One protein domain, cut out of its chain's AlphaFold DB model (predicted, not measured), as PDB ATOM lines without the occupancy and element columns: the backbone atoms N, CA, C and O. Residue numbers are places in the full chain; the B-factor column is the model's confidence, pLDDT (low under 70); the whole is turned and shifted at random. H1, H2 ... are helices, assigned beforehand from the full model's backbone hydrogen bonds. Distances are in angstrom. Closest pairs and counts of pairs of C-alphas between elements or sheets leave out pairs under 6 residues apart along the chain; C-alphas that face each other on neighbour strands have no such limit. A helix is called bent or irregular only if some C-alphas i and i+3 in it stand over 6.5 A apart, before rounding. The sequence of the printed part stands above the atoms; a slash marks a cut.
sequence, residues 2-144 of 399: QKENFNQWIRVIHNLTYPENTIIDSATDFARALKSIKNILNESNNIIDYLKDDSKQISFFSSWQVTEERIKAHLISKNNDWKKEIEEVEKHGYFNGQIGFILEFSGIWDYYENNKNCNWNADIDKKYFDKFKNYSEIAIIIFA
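AT A GLANCE: This is residues 2 to 144 of the 399 residues of an uncharacterized protein of Candidatus Portnoybacteria bacterium (UniProt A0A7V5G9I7). Five longer helices, H2, H1, H4, H5 and H8, stand side by side in a zigzag row, with H4 in the middle, H2 loosely set at one end and H8, the longest, at the other. Short H3 crosses H1 and H4, while H6 packs on H8 and turns a corner into H7. The printed part has 143 residues with eight named helices, H1 to H8 in that order, and no named strand: all helix. The whole is compact, with a radius of gyration of the C-alphas of 15.0 A and spans of 46 by 32 by 31 A.

IN THESE COORDINATES: H1, residues 2 to 17, begins with C-alpha 2 at (102.382, 132.139, 91.369) and is 22.4 A long from first to last C-alpha. H2, residues 27 to 41, is 20.7 A long. H3, residues 44 to 52, is irregular, with C-alphas 45 and 48 8.6 A apart. H4, residues 63 to 76, begins with C-alpha 63 at (119.096, 144.056, 110.443) and is 19.8 A long. H5 is residues 80 to 90, 15.4 A long, H6 residues 100 to 105, and H7 residues 108 to 115. H8, residues 122 to 142, is 30.1 A long and ends with C-alpha 142 at (122.642, 162.236, 91.400).

HOW THE PARTS SIT: H4 is the hub, touching H1, H3 and H5. H1 touches H3 with residues 2 to 9 alone, at a steep tilt of 61 degrees; their closest C-alphas, of Asn 5 and Asn 45, are 5.2 A apart. H2 is close to H1 but not clearly touching, the closest C-alphas, of Ile 13 and Ile 37, being 7.4 A apart. H1 touches H4 with residues 12 to 16 alone, closest at the C-alphas of Leu 16 and Gln 65, 6.5 A apart, at a shallow tilt of 26 degrees, opposite ways. H3 and H4 touch about perpendicular, at 80 degrees, with the C-alphas of Leu 51 and Arg 70 closest at 5.0 A. H4 and H5 form a helical hairpin at a shallow tilt of 33 degrees, only just short of steep; their closest C-alphas, of Ile 76 and Lys 83, are 4.2 A apart. H5 and H8 touch, running the same way at 25 degrees, a shallow tilt, with the C-alphas of Val 89 and Ser 136 closest at 6.6 A. H8 touches H6 with residues 132 to 136 alone, closest at the C-alphas of Ile 102 and Tyr 135, 6.1 A apart. H6 and H7 only just touch, with 3 pairs of C-alphas within 8 A, and only at the corner; the closest C-alphas, of Leu 103 and Trp 109, are 5.3 A apart. H1 and H8 are apart. In H1, H2, H4, H5, H6, H7 and H8 every O i to N i+4 pair is within hydrogen-bond range; in H3, 3 of 5 are.

THE WHOLE: The C-alphas farthest apart, of Ala 27 and Asp 123, are 48.9 A apart. The printed part has no cut and no long link. The mean pLDDT of the printed part is 93.6, and residue 2 alone is under 70.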
ATOM      1  N   GLN A   2     101.122 132.881  91.125       68.81
ATOM      2  CA  GLN A   2     102.382 132.139  91.369       68.81
ATOM      3  C   GLN A   2     103.646 132.804  90.783       68.81
ATOM      4  O   GLN A   2     104.648 132.919  91.476       68.81
ATOM      5  N   LYS A   3     103.590 133.307  89.539       84.44
ATOM      6  CA  LYS A   3     104.724 134.022  88.915       84.44
ATOM      7  C   LYS A   3     105.098 135.309  89.658       84.44
ATOM      8  O   LYS A   3     106.272 135.628  89.775       84.44
ATOM      9  N   GLU A   4     104.099 136.030  90.158       87.38
ATOM     10  CA  GLU A   4     104.316 137.288  90.872       87.38
ATOM     11  C   GLU A   4     104.960 137.038  92.235       87.38
ATOM     12  O   GLU A   4     105.972 137.646  92.561       87.38
ATOM     13  N   ASN A   5     104.430 136.079  92.991       89.25
ATOM     14  CA  ASN A   5     104.961 135.743  94.308       89.25
ATOM     15  C   ASN A   5     106.396 135.203  94.198       89.25
ATOM     16  O   ASN A   5     107.261 135.585  94.982       89.25
ATOM     17  N   PHE A   6     106.679 134.404  93.163       91.00
ATOM     18  CA  PHE A   6     108.039 133.975  92.846       91.00
ATOM     19  C   PHE A   6     108.969 135.157  92.532       91.00
ATOM     20  O   PHE A   6     110.069 135.221  93.077       91.00
ATOM     21  N   ASN A   7     108.532 136.120  91.712       93.19
ATOM     22  CA  ASN A   7     109.322 137.318  91.407       93.19
ATOM     23  C   ASN A   7     109.629 138.138  92.669       93.19
ATOM     24  O   ASN A   7     110.773 138.545  92.859       93.19
ATOM     25  N   GLN A   8     108.642 138.334  93.551       95.50
ATOM     26  CA  GLN A   8     108.844 139.025  94.829       95.50
ATOM     27  C   GLN A   8     109.822 138.279  95.735       95.50
ATOM     28  O   GLN A   8     110.661 138.898  96.386       95.50
ATOM     29  N   TRP A   9     109.758 136.948  95.762       95.94
ATOM     30  CA  TRP A   9     110.699 136.152  96.539       95.94
ATOM     31  C   TRP A   9     112.126 136.298  96.002       95.94
ATOM     32  O   TRP A   9     113.039 136.579  96.776       95.94
ATOM     33  N   ILE A  10     112.317 136.205  94.682       94.50
ATOM     34  CA  ILE A  10     113.625 136.420  94.046       94.50
ATOM     35  C   ILE A  10     114.160 137.829  94.336       94.50
ATOM     36  O   ILE A  10     115.322 137.955  94.712       94.50
ATOM     37  N   ARG A  11     113.319 138.866  94.219       95.88
ATOM     38  CA  ARG A  11     113.649 140.267  94.542       95.88
ATOM     39  C   ARG A  11     114.193 140.400  95.968       95.88
ATOM     40  O   ARG A  11     115.283 140.927  96.169       95.88
ATOM     41  N   VAL A  12     113.475 139.847  96.946       96.38
ATOM     42  CA  VAL A  12     113.865 139.888  98.363       96.38
ATOM     43  C   VAL A  12     115.176 139.140  98.603       96.38
ATOM     44  O   VAL A  12     116.076 139.676  99.246       96.38
ATOM     45  N   ILE A  13     115.322 137.916  98.079       95.06
ATOM     46  CA  ILE A  13     116.556 137.140  98.255       95.06
ATOM     47  C   ILE A  13     117.745 137.854  97.608       95.06
ATOM     48  O   ILE A  13     118.800 137.938  98.235       95.06
ATOM     49  N   HIS A  14     117.577 138.406  96.405       93.81
ATOM     50  CA  HIS A  14     118.597 139.216  95.745       93.81
ATOM     51  C   HIS A  14     119.038 140.385  96.638       93.81
ATOM     52  O   HIS A  14     120.220 140.495  96.955       93.81
ATOM     53  N   ASN A  15     118.098 141.201  97.120       94.38
ATOM     54  CA  ASN A  15     118.410 142.374  97.938       94.38
ATOM     55  C   ASN A  15     119.090 142.006  99.269       94.38
ATOM     56  O   ASN A  15     120.052 142.660  99.670       94.38
ATOM     57  N   LEU A  16     118.635 140.944  99.946       93.62
ATOM     58  CA  LEU A  16     119.218 140.483 101.213       93.62
ATOM     59  C   LEU A  16     120.642 139.932 101.047       93.62
ATOM     60  O   LEU A  16     121.491 140.134 101.917       93.62
ATOM     61  N   THR A  17     120.890 139.217  99.947       90.38
ATOM     62  CA  THR A  17     122.162 138.524  99.677       90.38
ATOM     63  C   THR A  17     123.175 139.368  98.914       90.38
ATOM     64  O   THR A  17     124.326 138.945  98.795       90.38
ATOM     65  N   TYR A  18     122.782 140.541  98.409       88.00
ATOM     66  CA  TYR A  18     123.688 141.402  97.662       88.00
ATOM     67  C   TYR A  18     124.942 141.714  98.510       88.00
ATOM     68  O   TYR A  18     124.789 142.123  99.667       88.00
ATOM     69  N   PRO A  19     126.176 141.540  97.985       78.94
ATOM     70  CA  PRO A  19     127.402 141.548  98.798       78.94
ATOM     71  C   PRO A  19     127.648 142.823  99.611       78.94
ATOM     72  O   PRO A  19     128.325 142.798 100.639       78.94
ATOM     73  N   GLU A  20     127.111 143.954  99.155       75.75
ATOM     74  CA  GLU A  20     127.213 145.230  99.864       75.75
ATOM     75  C   GLU A  20     126.202 145.348 101.014       75.75
ATOM     76  O   GLU A  20     126.467 146.063 101.980       75.75
ATOM     77  N   ASN A  21     125.087 144.617 100.958       80.38
ATOM     78  CA  ASN A  21     124.028 144.667 101.965       80.38
ATOM     79  C   ASN A  21     124.295 143.670 103.103       80.38
ATOM     80  O   ASN A  21     124.118 143.998 104.282       80.38
ATOM     81  N   THR A  22     124.791 142.476 102.754       82.19
ATOM     82  CA  THR A  22     125.231 141.443 103.699       82.19
ATOM     83  C   THR A  22     126.553 140.841 103.238       82.19
ATOM     84  O   THR A  22     126.647 140.244 102.169       82.19
ATOM     85  N   ILE A  23     127.577 140.959 104.080       81.94
ATOM     86  CA  ILE A  23     128.903 140.412 103.798       81.94
ATOM     87  C   ILE A  23     128.901 138.906 104.080       81.94
ATOM     88  O   ILE A  23     128.552 138.479 105.178       81.94
ATOM     89  N   ILE A  24     129.326 138.115 103.094       83.12
ATOM     90  CA  ILE A  24     129.480 136.661 103.203       83.12
ATOM     91  C   ILE A  24     130.918 136.311 102.810       83.12
ATOM     92  O   ILE A  24     131.223 136.188 101.627       83.12
ATOM     93  N   ASP A  25     131.815 136.186 103.789       83.94
ATOM     94  CA  ASP A  25     133.260 136.057 103.544       83.94
ATOM     95  C   ASP A  25     133.888 134.769 104.090       83.94
ATOM     96  O   ASP A  25     135.095 134.554 103.956       83.94
ATOM     97  N   SER A  26     133.074 133.874 104.654       86.31
ATOM     98  CA  SER A  26     133.514 132.574 105.155       86.31
ATOM     99  C   SER A  26     132.556 131.445 104.769       86.31
ATOM    100  O   SER A  26     131.364 131.652 104.532       86.31
ATOM    101  N   ALA A  27     133.056 130.205 104.768       89.50
ATOM    102  CA  ALA A  27     132.214 129.020 104.578       89.50
ATOM    103  C   ALA A  27     131.120 128.905 105.658       89.50
ATOM    104  O   ALA A  27     130.020 128.422 105.386       89.50
ATOM    105  N   THR A  28     131.403 129.387 106.873       91.75
ATOM    106  CA  THR A  28     130.432 129.418 107.974       91.75
ATOM    107  C   THR A  28     129.306 130.405 107.680       91.75
ATOM    108  O   THR A  28     128.136 130.076 107.871       91.75
ATOM    109  N   ASP A  29     129.641 131.593 107.184       90.12
ATOM    110  CA  ASP A  29     128.657 132.616 106.830       90.12
ATOM    111  C   ASP A  29     127.819 132.182 105.637       90.12
ATOM    112  O   ASP A  29     126.597 132.286 105.679       90.12
ATOM    113  N   PHE A  30     128.438 131.562 104.635       90.69
ATOM    114  CA  PHE A  30     127.714 130.964 103.520       90.69
ATOM    115  C   PHE A  30     126.715 129.889 103.983       90.69
ATOM    116  O   PHE A  30     125.547 129.909 103.591       90.69
ATOM    117  N   ALA A  31     127.123 128.982 104.880       93.38
ATOM    118  CA  ALA A  31     126.227 127.968 105.439       93.38
ATOM    119  C   ALA A  31     125.065 128.582 106.246       93.38
ATOM    120  O   ALA A  31     123.925 128.115 106.155       93.38
ATOM    121  N   ARG A  32     125.325 129.649 107.014       93.50
ATOM    122  CA  ARG A  32     124.289 130.401 107.744       93.50
ATOM    123  C   ARG A  32     123.327 131.114 106.794       93.50
ATOM    124  O   ARG A  32     122.117 131.030 107.009       93.50
ATOM    125  N   ALA A  33     123.840 131.735 105.733       92.94
ATOM    126  CA  ALA A  33     123.046 132.368 104.686       92.94
ATOM    127  C   ALA A  33     122.097 131.357 104.035       92.94
ATOM    128  O   ALA A  33     120.887 131.567 104.020       92.94
ATOM    129  N   LEU A  34     122.623 130.208 103.592       93.31
ATOM    130  CA  LEU A  34     121.829 129.131 102.996       93.31
ATOM    131  C   LEU A  34     120.752 128.603 103.944       93.31
ATOM    132  O   LEU A  34     119.622 128.364 103.518       93.31
ATOM    133  N   LYS A  35     121.071 128.439 105.234       93.94
ATOM    134  CA  LYS A  35     120.082 128.025 106.238       93.94
ATOM    135  C   LYS A  35     118.965 129.062 106.379       93.94
ATOM    136  O   LYS A  35     117.800 128.681 106.438       93.94
ATOM    137  N   SER A  36     119.311 130.349 106.389       93.81
ATOM    138  CA  SER A  36     118.331 131.439 106.443       93.81
ATOM    139  C   SER A  36     117.435 131.454 105.196       93.81
ATOM    140  O   SER A  36     116.212 131.442 105.321       93.81
ATOM    141  N   ILE A  37     118.019 131.344 103.997       94.06
ATOM    142  CA  ILE A  37     117.274 131.272 102.725       94.06
ATOM    143  C   ILE A  37     116.346 130.055 102.701       94.06
ATOM    144  O   ILE A  37     115.188 130.180 102.313       94.06
ATOM    145  N   LYS A  38     116.814 128.886 103.156       93.25
ATOM    146  CA  LYS A  38     115.992 127.670 103.242       93.25
ATOM    147  C   LYS A  38     114.780 127.858 104.154       93.25
ATOM    148  O   LYS A  38     113.711 127.348 103.838       93.25
ATOM    149  N   ASN A  39     114.927 128.590 105.259       90.62
ATOM    150  CA  ASN A  39     113.800 128.900 106.138       90.62
ATOM    151  C   ASN A  39     112.784 129.819 105.439       90.62
ATOM    152  O   ASN A  39     111.588 129.553 105.508       90.62
ATOM    153  N   ILE A  40     113.258 130.847 104.726       92.75
ATOM    154  CA  ILE A  40     112.409 131.784 103.967       92.75
ATOM    155  C   ILE A  40     111.727 131.089 102.776       92.75
ATOM    156  O   ILE A  40     110.607 131.436 102.417       92.75
ATOM    157  N   LEU A  41     112.369 130.092 102.156       92.44
ATOM    158  CA  LEU A  41     111.856 129.376 100.983       92.44
ATOM    159  C   LEU A  41     110.479 128.737 101.223       92.44
ATOM    160  O   LEU A  41     109.657 128.721 100.306       92.44
ATOM    161  N   ASN A  42     110.203 128.266 102.444       89.81
ATOM    162  CA  ASN A  42     108.891 127.719 102.813       89.81
ATOM    163  C   ASN A  42     107.759 128.747 102.648       89.81
ATOM    164  O   ASN A  42     106.621 128.376 102.384       89.81
ATOM    165  N   GLU A  43     108.094 130.031 102.743       92.25
ATOM    166  CA  GLU A  43     107.182 131.171 102.662       92.25
ATOM    167  C   GLU A  43     107.327 131.915 101.326       92.25
ATOM    168  O   GLU A  43     106.807 133.013 101.156       92.25
ATOM    169  N   SER A  44     108.017 131.325 100.344       90.38
ATOM    170  CA  SER A  44     108.279 131.945  99.036       90.38
ATOM    171  C   SER A  44     107.008 132.399  98.314       90.38
ATOM    172  O   SER A  44     106.985 133.472  97.717       90.38
ATOM    173  N   ASN A  45     105.919 131.635  98.430       92.19
ATOM    174  CA  ASN A  45     104.627 132.007  97.855       92.19
ATOM    175  C   ASN A  45     103.919 133.151  98.600       92.19
ATOM    176  O   ASN A  45     103.012 133.734  98.019       92.19
ATOM    177  N   ASN A  46     104.320 133.488  99.829       93.69
ATOM    178  CA  ASN A  46     103.693 134.505 100.684       93.69
ATOM    179  C   ASN A  46     104.727 135.489 101.265       93.69
ATOM    180  O   ASN A  46     104.526 136.052 102.340       93.69
ATOM    181  N   ILE A  47     105.844 135.706 100.563       95.69
ATOM    182  CA  ILE A  47     107.005 136.430 101.098       95.69
ATOM    183  C   ILE A  47     106.672 137.845 101.589       95.69
ATOM    184  O   ILE A  47     107.226 138.300 102.585       95.69
ATOM    185  N   ILE A  48     105.744 138.535 100.923       96.06
ATOM    186  CA  ILE A  48     105.334 139.893 101.292       96.06
ATOM    187  C   ILE A  48     104.616 139.899 102.648       96.06
ATOM    188  O   ILE A  48     104.952 140.705 103.513       96.06
ATOM    189  N   ASP A  49     103.678 138.979 102.877       95.50
ATOM    190  CA  ASP A  49     102.997 138.871 104.171       95.50
ATOM    191  C   ASP A  49     103.926 138.335 105.262       95.50
ATOM    192  O   ASP A  49     103.872 138.812 106.394       95.50
ATOM    193  N   TYR A  50     104.843 137.427 104.915       95.56
ATOM    194  CA  TYR A  50     105.891 136.964 105.825       95.56
ATOM    195  C   TYR A  50     106.781 138.116 106.321       95.56
ATOM    196  O   TYR A  50     107.100 138.180 107.506       95.56
ATOM    197  N   LEU A  51     107.168 139.040 105.436       96.56
ATOM    198  CA  LEU A  51     107.988 140.203 105.790       96.56
ATOM    199  C   LEU A  51     107.232 141.241 106.628       96.56
ATOM    200  O   LEU A  51     107.839 141.890 107.475       96.56
ATOM    201  N   LYS A  52     105.920 141.395 106.434       95.94
ATOM    202  CA  LYS A  52     105.093 142.307 107.247       95.94
ATOM    203  C   LYS A  52     104.894 141.830 108.688       95.94
ATOM    204  O   LYS A  52     104.464 142.607 109.533       95.94
ATOM    205  N   ASP A  53     105.150 140.554 108.963       93.50
ATOM    206  CA  ASP A  53     105.072 139.993 110.307       93.50
ATOM    207  C   ASP A  53     106.423 140.134 111.024       93.50
ATOM    208  O   ASP A  53     107.345 139.326 110.857       93.50
ATOM    209  N   ASP A  54     106.543 141.172 111.849       85.75
ATOM    210  CA  ASP A  54     107.733 141.466 112.658       85.75
ATOM    211  C   ASP A  54     108.121 140.330 113.622       85.75
ATOM    212  O   ASP A  54     109.282 140.242 114.026       85.75
ATOM    213  N   SER A  55     107.202 139.410 113.953       87.75
ATOM    214  CA  SER A  55     107.519 138.243 114.788       87.75
ATOM    215  C   SER A  55     108.389 137.207 114.065       87.75
ATOM    216  O   SER A  55     109.085 136.411 114.706       87.75
ATOM    217  N   LYS A  56     108.385 137.209 112.725       90.25
ATOM    218  CA  LYS A  56     109.167 136.274 111.911       90.25
ATOM    219  C   LYS A  56     110.628 136.673 111.908       90.25
ATOM    220  O   LYS A  56     110.992 137.704 111.364       90.25
ATOM    221  N   GLN A  57     111.506 135.845 112.459       86.81
ATOM    222  CA  GLN A  57     112.930 136.165 112.465       86.81
ATOM    223  C   GLN A  57     113.603 135.805 111.140       86.81
ATOM    224  O   GLN A  57     113.552 134.665 110.680       86.81
ATOM    225  N   ILE A  58     114.303 136.782 110.565       91.56
ATOM    226  CA  ILE A  58     115.232 136.572 109.457       91.56
ATOM    227  C   ILE A  58     116.644 136.630 110.031       91.56
ATOM    228  O   ILE A  58     117.134 137.684 110.428       91.56
ATOM    229  N   SER A  59     117.277 135.465 110.128       88.88
ATOM    230  CA  SER A  59     118.630 135.330 110.669       88.88
ATOM    231  C   SER A  59     119.705 135.676 109.635       88.88
ATOM    232  O   SER A  59     119.443 135.632 108.432       88.88
ATOM    233  N   PHE A  60     120.935 135.909 110.102       92.38
ATOM    234  CA  PHE A  60     122.155 136.117 109.304       92.38
ATOM    235  C   PHE A  60     122.244 137.439 108.521       92.38
ATOM    236  O   PHE A  60     123.287 138.085 108.569       92.38
ATOM    237  N   PHE A  61     121.183 137.847 107.828       92.62
ATOM    238  CA  PHE A  61     121.170 139.090 107.056       92.62
ATOM    239  C   PHE A  61     121.218 140.327 107.955       92.62
ATOM    240  O   PHE A  61     120.802 140.288 109.117       92.62
ATOM    241  N   SER A  62     121.736 141.430 107.415       89.69
ATOM    242  CA  SER A  62     121.862 142.677 108.165       89.69
ATOM    243  C   SER A  62     120.490 143.213 108.596       89.69
ATOM    244  O   SER A  62     119.536 143.246 107.819       89.69
ATOM    245  N   SER A  63     120.376 143.630 109.861       91.44
ATOM    246  CA  SER A  63     119.096 144.056 110.443       91.44
ATOM    247  C   SER A  63     118.492 145.259 109.724       91.44
ATOM    248  O   SER A  63     117.279 145.311 109.538       91.44
ATOM    249  N   TRP A  64     119.330 146.199 109.279       91.81
ATOM    250  CA  TRP A  64     118.891 147.365 108.516       91.81
ATOM    251  C   TRP A  64     118.314 146.957 107.149       91.81
ATOM    252  O   TRP A  64     117.230 147.415 106.806       91.81
ATOM    253  N   GLN A  65     118.937 146.027 106.409       93.75
ATOM    254  CA  GLN A  65     118.396 145.568 105.121       93.75
ATOM    255  C   GLN A  65     117.110 144.758 105.315       93.75
ATOM    256  O   GLN A  65     116.169 144.893 104.537       93.75
ATOM    257  N   VAL A  66     117.041 143.928 106.363       95.50
ATOM    258  CA  VAL A  66     115.804 143.213 106.712       95.50
ATOM    259  C   VAL A  66     114.685 144.214 106.988       95.50
ATOM    260  O   VAL A  66     113.615 144.083 106.408       95.50
ATOM    261  N   THR A  67     114.941 145.225 107.819       95.81
ATOM    262  CA  THR A  67     113.975 146.286 108.152       95.81
ATOM    263  C   THR A  67     113.505 147.026 106.904       95.81
ATOM    264  O   THR A  67     112.304 147.214 106.715       95.81
ATOM    265  N   GLU A  68     114.428 147.361 106.002       97.19
ATOM    266  CA  GLU A  68     114.100 147.972 104.719       97.19
ATOM    267  C   GLU A  68     113.130 147.101 103.899       97.19
ATOM    268  O   GLU A  68     112.102 147.593 103.433       97.19
ATOM    269  N   GLU A  69     113.399 145.798 103.766       97.56
ATOM    270  CA  GLU A  69     112.512 144.880 103.038       97.56
ATOM    271  C   GLU A  69     111.141 144.704 103.709       97.56
ATOM    272  O   GLU A  69     110.145 144.516 103.008       97.56
ATOM    273  N   ARG A  70     111.042 144.831 105.040       97.75
ATOM    274  CA  ARG A  70     109.741 144.858 105.734       97.75
ATOM    275  C   ARG A  70     108.942 146.105 105.388       97.75
ATOM    276  O   ARG A  70     107.777 145.996 105.011       97.75
ATOM    277  N   ILE A  71     109.573 147.279 105.456       98.31
ATOM    278  CA  ILE A  71     108.935 148.547 105.084       98.31
ATOM    279  C   ILE A  71     108.443 148.468 103.635       98.31
ATOM    280  O   ILE A  71     107.274 148.751 103.365       98.31
ATOM    281  N   LYS A  72     109.293 148.002 102.711       98.38
ATOM    282  CA  LYS A  72     108.913 147.789 101.309       98.38
ATOM    283  C   LYS A  72     107.728 146.840 101.173       98.38
ATOM    284  O   LYS A  72     106.804 147.149 100.430       98.38
ATOM    285  N   ALA A  73     107.704 145.724 101.902       98.06
ATOM    286  CA  ALA A  73     106.596 144.771 101.858       98.06
ATOM    287  C   ALA A  73     105.261 145.396 102.297       98.06
ATOM    288  O   ALA A  73     104.226 145.155 101.661       98.06
ATOM    289  N   HIS A  74     105.279 146.244 103.335       98.19
ATOM    290  CA  HIS A  74     104.105 147.022 103.724       98.19
ATOM    291  C   HIS A  74     103.647 147.953 102.601       98.19
ATOM    292  O   HIS A  74     102.461 147.948 102.285       98.19
ATOM    293  N   LEU A  75     104.561 148.719 101.998       98.31
ATOM    294  CA  LEU A  75     104.254 149.702 100.955       98.31
ATOM    295  C   LEU A  75     103.764 149.053  99.652       98.31
ATOM    296  O   LEU A  75     102.720 149.440  99.135       98.31
ATOM    297  N   ILE A  76     104.450 148.010  99.170       97.25
ATOM    298  CA  ILE A  76     104.076 147.228  97.975       97.25
ATOM    299  C   ILE A  76     102.660 146.651  98.113       97.25
ATOM    300  O   ILE A  76     101.928 146.545  97.131       97.25
ATOM    301  N   SER A  77     102.255 146.296  99.336       96.06
ATOM    302  CA  SER A  77     100.915 145.776  99.630       96.06
ATOM    303  C   SER A  77      99.818 146.848  99.654       96.06
ATOM    304  O   SER A  77      98.645 146.484  99.711       96.06
ATOM    305  N   LYS A  78     100.149 148.150  99.662       95.00
ATOM    306  CA  LYS A  78      99.144 149.227  99.763       95.00
ATOM    307  C   LYS A  78      98.402 149.436  98.450       95.00
ATOM    308  O   LYS A  78      97.176 149.466  98.447       95.00
ATOM    309  N   ASN A  79      99.132 149.620  97.352       95.12
ATOM    310  CA  ASN A  79      98.578 149.815  96.013       95.12
ATOM    311  C   ASN A  79      99.656 149.603  94.931       95.12
ATOM    312  O   ASN A  79     100.845 149.450  95.224       95.12
ATOM    313  N   ASN A  80      99.230 149.595  93.666       96.62
ATOM    314  CA  ASN A  80     100.132 149.396  92.530       96.62
ATOM    315  C   ASN A  80     101.117 150.554  92.315       96.62
ATOM    316  O   ASN A  80     102.191 150.304  91.771       96.62
ATOM    317  N   ASP A  81     100.784 151.776  92.734       97.56
ATOM    318  CA  ASP A  81     101.655 152.942  92.550       97.56
ATOM    319  C   ASP A  81     102.895 152.829  93.444       97.56
ATOM    320  O   ASP A  81     104.018 152.903  92.949       97.56
ATOM    321  N   TRP A  82     102.708 152.517  94.733       98.31
ATOM    322  CA  TRP A  82     103.800 152.204  95.664       98.31
ATOM    323  C   TRP A  82     104.676 151.067  95.157       98.31
ATOM    324  O   TRP A  82     105.903 151.159  95.194       98.31
ATOM    325  N   LYS A  83     104.045 149.989  94.682       97.62
ATOM    326  CA  LYS A  83     104.768 148.837  94.152       97.62
ATOM    327  C   LYS A  83     105.654 149.227  92.973       97.62
ATOM    328  O   LYS A  83     106.832 148.882  92.965       97.62
ATOM    329  N   LYS A  84     105.080 149.920  91.989       97.56
ATOM    330  CA  LYS A  84     105.790 150.338  90.782       97.56
ATOM    331  C   LYS A  84     106.982 151.222  91.139       97.56
ATOM    332  O   LYS A  84     108.092 150.914  90.723       97.56
ATOM    333  N   GLU A  85     106.758 152.249  91.952       98.25
ATOM    334  CA  GLU A  85     107.796 153.211  92.322       98.25
ATOM    335  C   GLU A  85     108.949 152.532  93.086       98.25
ATOM    336  O   GLU A  85     110.111 152.687  92.724       98.25
ATOM    337  N   ILE A  86     108.653 151.697  94.092       98.31
ATOM    338  CA  ILE A  86     109.692 150.973  94.850       98.31
ATOM    339  C   ILE A  86     110.511 150.062  93.939       98.31
ATOM    340  O   ILE A  86     111.741 150.071  94.004       98.31
ATOM    341  N   GLU A  87     109.839 149.268  93.104       96.50
ATOM    342  CA  GLU A  87     110.507 148.319  92.217       96.50
ATOM    343  C   GLU A  87     111.323 149.001  91.117       96.50
ATOM    344  O   GLU A  87     112.290 148.412  90.640       96.50
ATOM    345  N   GLU A  88     110.929 150.191  90.665       96.19
ATOM    346  CA  GLU A  88     111.688 150.978  89.689       96.19
ATOM    347  C   GLU A  88     112.953 151.554  90.327       96.19
ATOM    348  O   GLU A  88     114.053 151.348  89.807       96.19
ATOM    349  N   VAL A  89     112.821 152.192  91.491       96.69
ATOM    350  CA  VAL A  89     113.939 152.855  92.172       96.69
ATOM    351  C   VAL A  89     114.970 151.840  92.660       96.69
ATOM    352  O   VAL A  89     116.169 152.035  92.483       96.69
ATOM    353  N   GLU A  90     114.551 150.712  93.234       95.06
ATOM    354  CA  GLU A  90     115.509 149.759  93.804       95.06
ATOM    355  C   GLU A  90     116.327 148.982  92.761       95.06
ATOM    356  O   GLU A  90     117.397 148.459  93.091       95.06
ATOM    357  N   LYS A  91     115.846 148.922  91.510       93.31
ATOM    358  CA  LYS A  91     116.563 148.346  90.358       93.31
ATOM    359  C   LYS A  91     117.663 149.261  89.829       93.31
ATOM    360  O   LYS A  91     118.424 148.843  88.957       93.31
ATOM    361  N   HIS A  92     117.754 150.491  90.330       92.56
ATOM    362  CA  HIS A  92     118.836 151.398  89.990       92.56
ATOM    363  C   HIS A  92     120.198 150.744  90.276       92.56
ATOM    364  O   HIS A  92     120.435 150.229  91.374       92.56
ATOM    365  N   GLY A  93     121.099 150.784  89.290       88.25
ATOM    366  CA  GLY A  93     122.344 150.007  89.299       88.25
ATOM    367  C   GLY A  93     123.308 150.354  90.435       88.25
ATOM    368  O   GLY A  93     124.122 149.517  90.812       88.25
ATOM    369  N   TYR A  94     123.195 151.550  91.022       88.75
ATOM    370  CA  TYR A  94     123.945 151.911  92.228       88.75
ATOM    371  C   TYR A  94     123.264 151.425  93.519       88.75
ATOM    372  O   TYR A  94     123.925 150.977  94.461       88.75
ATOM    373  N   PHE A  95     121.930 151.481  93.578       91.31
ATOM    374  CA  PHE A  95     121.179 151.169  94.795       91.31
ATOM    375  C   PHE A  95     121.138 149.662  95.044       91.31
ATOM    376  O   PHE A  95     121.390 149.243  96.171       91.31
ATOM    377  N   ASN A  96     120.929 148.837  94.010       89.56
ATOM    378  CA  ASN A  96     120.882 147.367  94.108       89.56
ATOM    379  C   ASN A  96     120.071 146.886  95.323       89.56
ATOM    380  O   ASN A  96     120.578 146.170  96.191       89.56
ATOM    381  N   GLY A  97     118.828 147.353  95.427       92.69
ATOM    382  CA  GLY A  97     117.966 147.000  96.549       92.69
ATOM    383  C   GLY A  97     118.176 147.811  97.830       92.69
ATOM    384  O   GLY A  97     117.418 147.586  98.763       92.69
ATOM    385  N   GLN A  98     119.148 148.726  97.904       93.56
ATOM    386  CA  GLN A  98     119.359 149.616  99.054       93.56
ATOM    387  C   GLN A  98     118.776 151.009  98.772       93.56
ATOM    388  O   GLN A  98     119.450 151.888  98.234       93.56
ATOM    389  N   ILE A  99     117.526 151.220  99.170       96.88
ATOM    390  CA  ILE A  99     116.791 152.490  99.047       96.88
ATOM    391  C   ILE A  99     116.285 153.003 100.405       96.88
ATOM    392  O   ILE A  99     115.474 153.926 100.468       96.88
ATOM    393  N   GLY A 100     116.770 152.429 101.510       96.75
ATOM    394  CA  GLY A 100     116.373 152.780 102.871       96.75
ATOM    395  C   GLY A 100     116.536 154.261 103.188       96.75
ATOM    396  O   GLY A 100     115.666 154.833 103.836       96.75
ATOM    397  N   PHE A 101     117.575 154.917 102.663       96.88
ATOM    398  CA  PHE A 101     117.757 156.360 102.848       96.88
ATOM    399  C   PHE A 101     116.609 157.184 102.251       96.88
ATOM    400  O   PHE A 101     116.238 158.203 102.816       96.88
ATOM    401  N   ILE A 102     115.992 156.741 101.152       98.44
ATOM    402  CA  ILE A 102     114.837 157.422 100.548       98.44
ATOM    403  C   ILE A 102     113.616 157.266 101.463       98.44
ATOM    404  O   ILE A 102     112.879 158.228 101.698       98.44
ATOM    405  N   LEU A 103     113.430 156.074 102.043       98.38
ATOM    406  CA  LEU A 103     112.392 155.811 103.048       98.38
ATOM    407  C   LEU A 103     112.610 156.660 104.312       98.38
ATOM    408  O   LEU A 103     111.650 157.203 104.862       98.38
ATOM    409  N   GLU A 104     113.859 156.807 104.755       97.75
ATOM    410  CA  GLU A 104     114.250 157.660 105.880       97.75
ATOM    411  C   GLU A 104     113.984 159.136 105.577       97.75
ATOM    412  O   GLU A 104     113.280 159.801 106.332       97.75
ATOM    413  N   PHE A 105     114.450 159.644 104.435       97.88
ATOM    414  CA  PHE A 105     114.281 161.047 104.049       97.88
ATOM    415  C   PHE A 105     112.803 161.425 103.915       97.88
ATOM    416  O   PHE A 105     112.388 162.521 104.298       97.88
ATOM    417  N   SER A 106     111.984 160.481 103.451       98.06
ATOM    418  CA  SER A 106     110.533 160.642 103.347       98.06
ATOM    419  C   SER A 106     109.822 160.648 104.705       98.06
ATOM    420  O   SER A 106     108.680 161.104 104.790       98.06
ATOM    421  N   GLY A 107     110.485 160.198 105.776       97.31
ATOM    422  CA  GLY A 107     109.922 160.026 107.119       97.31
ATOM    423  C   GLY A 107     109.119 158.734 107.294       97.31
ATOM    424  O   GLY A 107     108.386 158.597 108.273       97.31
ATOM    425  N   ILE A 108     109.223 157.805 106.340       98.19
ATOM    426  CA  ILE A 108     108.539 156.506 106.368       98.19
ATOM    427  C   ILE A 108     109.262 155.555 107.318       98.19
ATOM    428  O   ILE A 108     108.612 154.849 108.086       98.19
ATOM    429  N   TRP A 109     110.598 155.563 107.291       96.62
ATOM    430  CA  TRP A 109     111.402 154.731 108.185       96.62
ATOM    431  C   TRP A 109     111.073 155.016 109.652       96.62
ATOM    432  O   TRP A 109     110.740 154.101 110.398       96.62
ATOM    433  N   ASP A 110     111.087 156.290 110.051       94.81
ATOM    434  CA  ASP A 110     110.779 156.699 111.425       94.81
ATOM    435  C   ASP A 110     109.343 156.347 111.824       94.81
ATOM    436  O   ASP A 110     109.085 155.945 112.961       94.81
ATOM    437  N   TYR A 111     108.388 156.464 110.895       96.94
ATOM    438  CA  TYR A 111     107.023 156.012 111.149       96.94
ATOM    439  C   TYR A 111     106.997 154.507 111.432       96.94
ATOM    440  O   TYR A 111     106.416 154.079 112.431       96.94
ATOM    441  N   TYR A 112     107.642 153.708 110.584       96.69
ATOM    442  CA  TYR A 112     107.695 152.264 110.757       96.69
ATOM    443  C   TYR A 112     108.407 151.875 112.055       96.69
ATOM    444  O   TYR A 112     107.900 151.027 112.778       96.69
ATOM    445  N   GLU A 113     109.512 152.522 112.422       93.94
ATOM    446  CA  GLU A 113     110.215 152.216 113.672       93.94
ATOM    447  C   GLU A 113     109.325 152.379 114.907       93.94
ATOM    448  O   GLU A 113     109.370 151.537 115.807       93.94
ATOM    449  N   ASN A 114     108.470 153.405 114.909       94.75
ATOM    450  CA  ASN A 114     107.568 153.715 116.016       94.75
ATOM    451  C   ASN A 114     106.286 152.868 116.037       94.75
ATOM    452  O   ASN A 114     105.685 152.706 117.096       94.75
ATOM    453  N   ASN A 115     105.844 152.345 114.889       95.44
ATOM    454  CA  ASN A 115     104.533 151.691 114.761       95.44
ATOM    455  C   ASN A 115     104.615 150.206 114.375       95.44
ATOM    456  O   ASN A 115     103.637 149.477 114.540       95.44
ATOM    457  N   LYS A 116     105.755 149.758 113.840       94.94
ATOM    458  CA  LYS A 116     105.984 148.424 113.254       94.94
ATOM    459  C   LYS A 116     104.991 148.068 112.142       94.94
ATOM    460  O   LYS A 116     104.573 146.928 111.982       94.94
ATOM    461  N   ASN A 117     104.550 149.088 111.406       94.50
ATOM    462  CA  ASN A 117     103.693 148.988 110.229       94.50
ATOM    463  C   ASN A 117     103.718 150.316 109.445       94.50
ATOM    464  O   ASN A 117     104.263 151.311 109.917       94.50
ATOM    465  N   CYS A 118     103.079 150.338 108.273       96.19
ATOM    466  CA  CYS A 118     102.874 151.542 107.456       96.19
ATOM    467  C   CYS A 118     101.377 151.888 107.314       96.19
ATOM    468  O   CYS A 118     100.902 152.215 106.223       96.19
ATOM    469  N   ASN A 119     100.591 151.742 108.384       94.19
ATOM    470  CA  ASN A 119      99.138 151.935 108.380       94.19
ATOM    471  C   ASN A 119      98.767 153.373 108.753       94.19
ATOM    472  O   ASN A 119      98.242 153.653 109.827       94.19
ATOM    473  N   TRP A 120      99.013 154.291 107.830       96.06
ATOM    474  CA  TRP A 120      98.551 155.673 107.907       96.06
ATOM    475  C   TRP A 120      97.298 155.905 107.048       96.06
ATOM    476  O   TRP A 120      96.923 155.070 106.221       96.06
ATOM    477  N   ASN A 121      96.641 157.051 107.256       95.81
ATOM    478  CA  ASN A 121      95.466 157.467 106.485       95.81
ATOM    479  C   ASN A 121      95.833 157.921 105.055       95.81
ATOM    480  O   ASN A 121      97.007 158.093 104.734       95.81
ATOM    481  N   ALA A 122      94.826 158.131 104.204       94.94
ATOM    482  CA  ALA A 122      95.025 158.470 102.792       94.94
ATOM    483  C   ALA A 122      95.780 159.796 102.562       94.94
ATOM    484  O   ALA A 122      96.595 159.883 101.646       94.94
ATOM    485  N   ASP A 123      95.564 160.809 103.406       95.25
ATOM    486  CA  ASP A 123      96.243 162.105 103.268       95.25
ATOM    487  C   ASP A 123      97.743 161.985 103.565       95.25
ATOM    488  O   ASP A 123      98.590 162.529 102.852       95.25
ATOM    489  N   ILE A 124      98.081 161.231 104.613       96.06
ATOM    490  CA  ILE A 124      99.464 160.922 104.972       96.06
ATOM    491  C   ILE A 124     100.097 160.008 103.914       96.06
ATOM    492  O   ILE A 124     101.265 160.204 103.586       96.06
ATOM    493  N   ASP A 125      99.337 159.066 103.344       97.75
ATOM    494  CA  ASP A 125      99.812 158.185 102.270       97.75
ATOM    495  C   ASP A 125     100.286 158.979 101.066       97.75
ATOM    496  O   ASP A 125     101.432 158.830 100.650       97.75
ATOM    497  N   LYS A 126      99.444 159.898 100.586       97.50
ATOM    498  CA  LYS A 126      99.795 160.781  99.478       97.50
ATOM    499  C   LYS A 126     101.045 161.602  99.793       97.50
ATOM    500  O   LYS A 126     101.962 161.660  98.986       97.50
ATOM    501  N   LYS A 127     101.129 162.177 100.997       98.00
ATOM    502  CA  LYS A 127     102.298 162.962 101.422       98.00
ATOM    503  C   LYS A 127     103.586 162.134 101.449       98.00
ATOM    504  O   LYS A 127     104.636 162.643 101.057       98.00
ATOM    505  N   TYR A 128     103.538 160.904 101.954       98.50
ATOM    506  CA  TYR A 128     104.705 160.024 101.972       98.50
ATOM    507  C   TYR A 128     105.090 159.560 100.575       98.50
ATOM    508  O   TYR A 128     106.279 159.540 100.270       98.50
ATOM    509  N   PHE A 129     104.108 159.244  99.732       98.62
ATOM    510  CA  PHE A 129     104.337 158.862  98.346       98.62
ATOM    511  C   PHE A 129     105.000 159.995  97.556       98.62
ATOM    512  O   PHE A 129     106.057 159.786  96.967       98.62
ATOM    513  N   ASP A 130     104.454 161.213  97.630       98.19
ATOM    514  CA  ASP A 130     104.999 162.387  96.940       98.19
ATOM    515  C   ASP A 130     106.439 162.684  97.392       98.19
ATOM    516  O   ASP A 130     107.318 162.955  96.573       98.19
ATOM    517  N   LYS A 131     106.721 162.582  98.698       98.38
ATOM    518  CA  LYS A 131     108.088 162.731  99.222       98.38
ATOM    519  C   LYS A 131     109.026 161.646  98.710       98.38
ATOM    520  O   LYS A 131     110.123 161.974  98.265       98.38
ATOM    521  N   PHE A 132     108.604 160.385  98.784       98.69
ATOM    522  CA  PHE A 132     109.400 159.251  98.328       98.69
ATOM    523  C   PHE A 132     109.761 159.407  96.859       98.69
ATOM    524  O   PHE A 132     110.933 159.313  96.509       98.69
ATOM    525  N   LYS A 133     108.777 159.743  96.027       98.38
ATOM    526  CA  LYS A 133     108.976 160.001  94.607       98.38
ATOM    527  C   LYS A 133     109.954 161.151  94.357       98.38
ATOM    528  O   LYS A 133     110.928 160.968  93.636       98.38
ATOM    529  N   ASN A 134     109.777 162.298  95.015       98.12
ATOM    530  CA  ASN A 134     110.678 163.441  94.832       98.12
ATOM    531  C   ASN A 134     112.127 163.118  95.235       98.12
ATOM    532  O   ASN A 134     113.065 163.476  94.525       98.12
ATOM    533  N   TYR A 135     112.334 162.442  96.372       98.62
ATOM    534  CA  TYR A 135     113.681 162.032  96.781       98.62
ATOM    535  C   TYR A 135     114.265 160.988  95.823       98.62
ATOM    536  O   TYR A 135     115.458 161.053  95.535       98.62
ATOM    537  N   SER A 136     113.447 160.064  95.315       98.06
ATOM    538  CA  SER A 136     113.853 159.060  94.329       98.06
ATOM    539  C   SER A 136     114.314 159.680  93.016       98.06
ATOM    540  O   SER A 136     115.392 159.332  92.541       98.06
ATOM    541  N   GLU A 137     113.555 160.623  92.456       97.62
ATOM    542  CA  GLU A 137     113.897 161.301  91.197       97.62
ATOM    543  C   GLU A 137     115.247 162.028  91.305       97.62
ATOM    544  O   GLU A 137     116.122 161.851  90.456       97.62
ATOM    545  N   ILE A 138     115.472 162.758  92.405       97.75
ATOM    546  CA  ILE A 138     116.758 163.418  92.673       97.75
ATOM    547  C   ILE A 138     117.880 162.387  92.856       97.75
ATOM    548  O   ILE A 138     118.964 162.542  92.293       97.75
ATOM    549  N   ALA A 139     117.635 161.330  93.638       96.56
ATOM    550  CA  ALA A 139     118.638 160.315  93.934       96.56
ATOM    551  C   ALA A 139     119.090 159.564  92.676       96.56
ATOM    552  O   ALA A 139     120.285 159.327  92.511       96.56
ATOM    553  N   ILE A 140     118.157 159.192  91.799       95.12
ATOM    554  CA  ILE A 140     118.452 158.483  90.548       95.12
ATOM    555  C   ILE A 140     119.407 159.306  89.686       95.12
ATOM    556  O   ILE A 140     120.371 158.763  89.159       95.12
ATOM    557  N   ILE A 141     119.174 160.613  89.577       94.25
ATOM    558  CA  ILE A 141     120.005 161.484  88.744       94.25
ATOM    559  C   ILE A 141     121.360 161.721  89.389       94.25
ATOM    560  O   ILE A 141     122.381 161.568  88.722       94.25
ATOM    561  N   ILE A 142     121.381 162.037  90.688       93.69
ATOM    562  CA  ILE A 142     122.642 162.236  91.400       93.69
ATOM    563  C   ILE A 142     123.494 160.982  91.307       93.69
ATOM    564  O   ILE A 142     124.669 161.129  91.045       93.69
ATOM    565  N   PHE A 143     122.938 159.775  91.438       91.94
ATOM    566  CA  PHE A 143     123.712 158.530  91.474       91.94
ATOM    567  C   PHE A 143     123.813 157.775  90.129       91.94
ATOM    568  O   PHE A 143     124.251 156.618  90.124       91.94
ATOM    569  N   ALA A 144     123.456 158.402  89.003       87.50
ATOM    570  CA  ALA A 144     123.281 157.739  87.704       87.50
ATOM    571  C   ALA A 144     124.539 157.026  87.159       87.50
ATOM    572  O   ALA A 144     124.450 155.908  86.650       87.50
TER     573      ALA A 144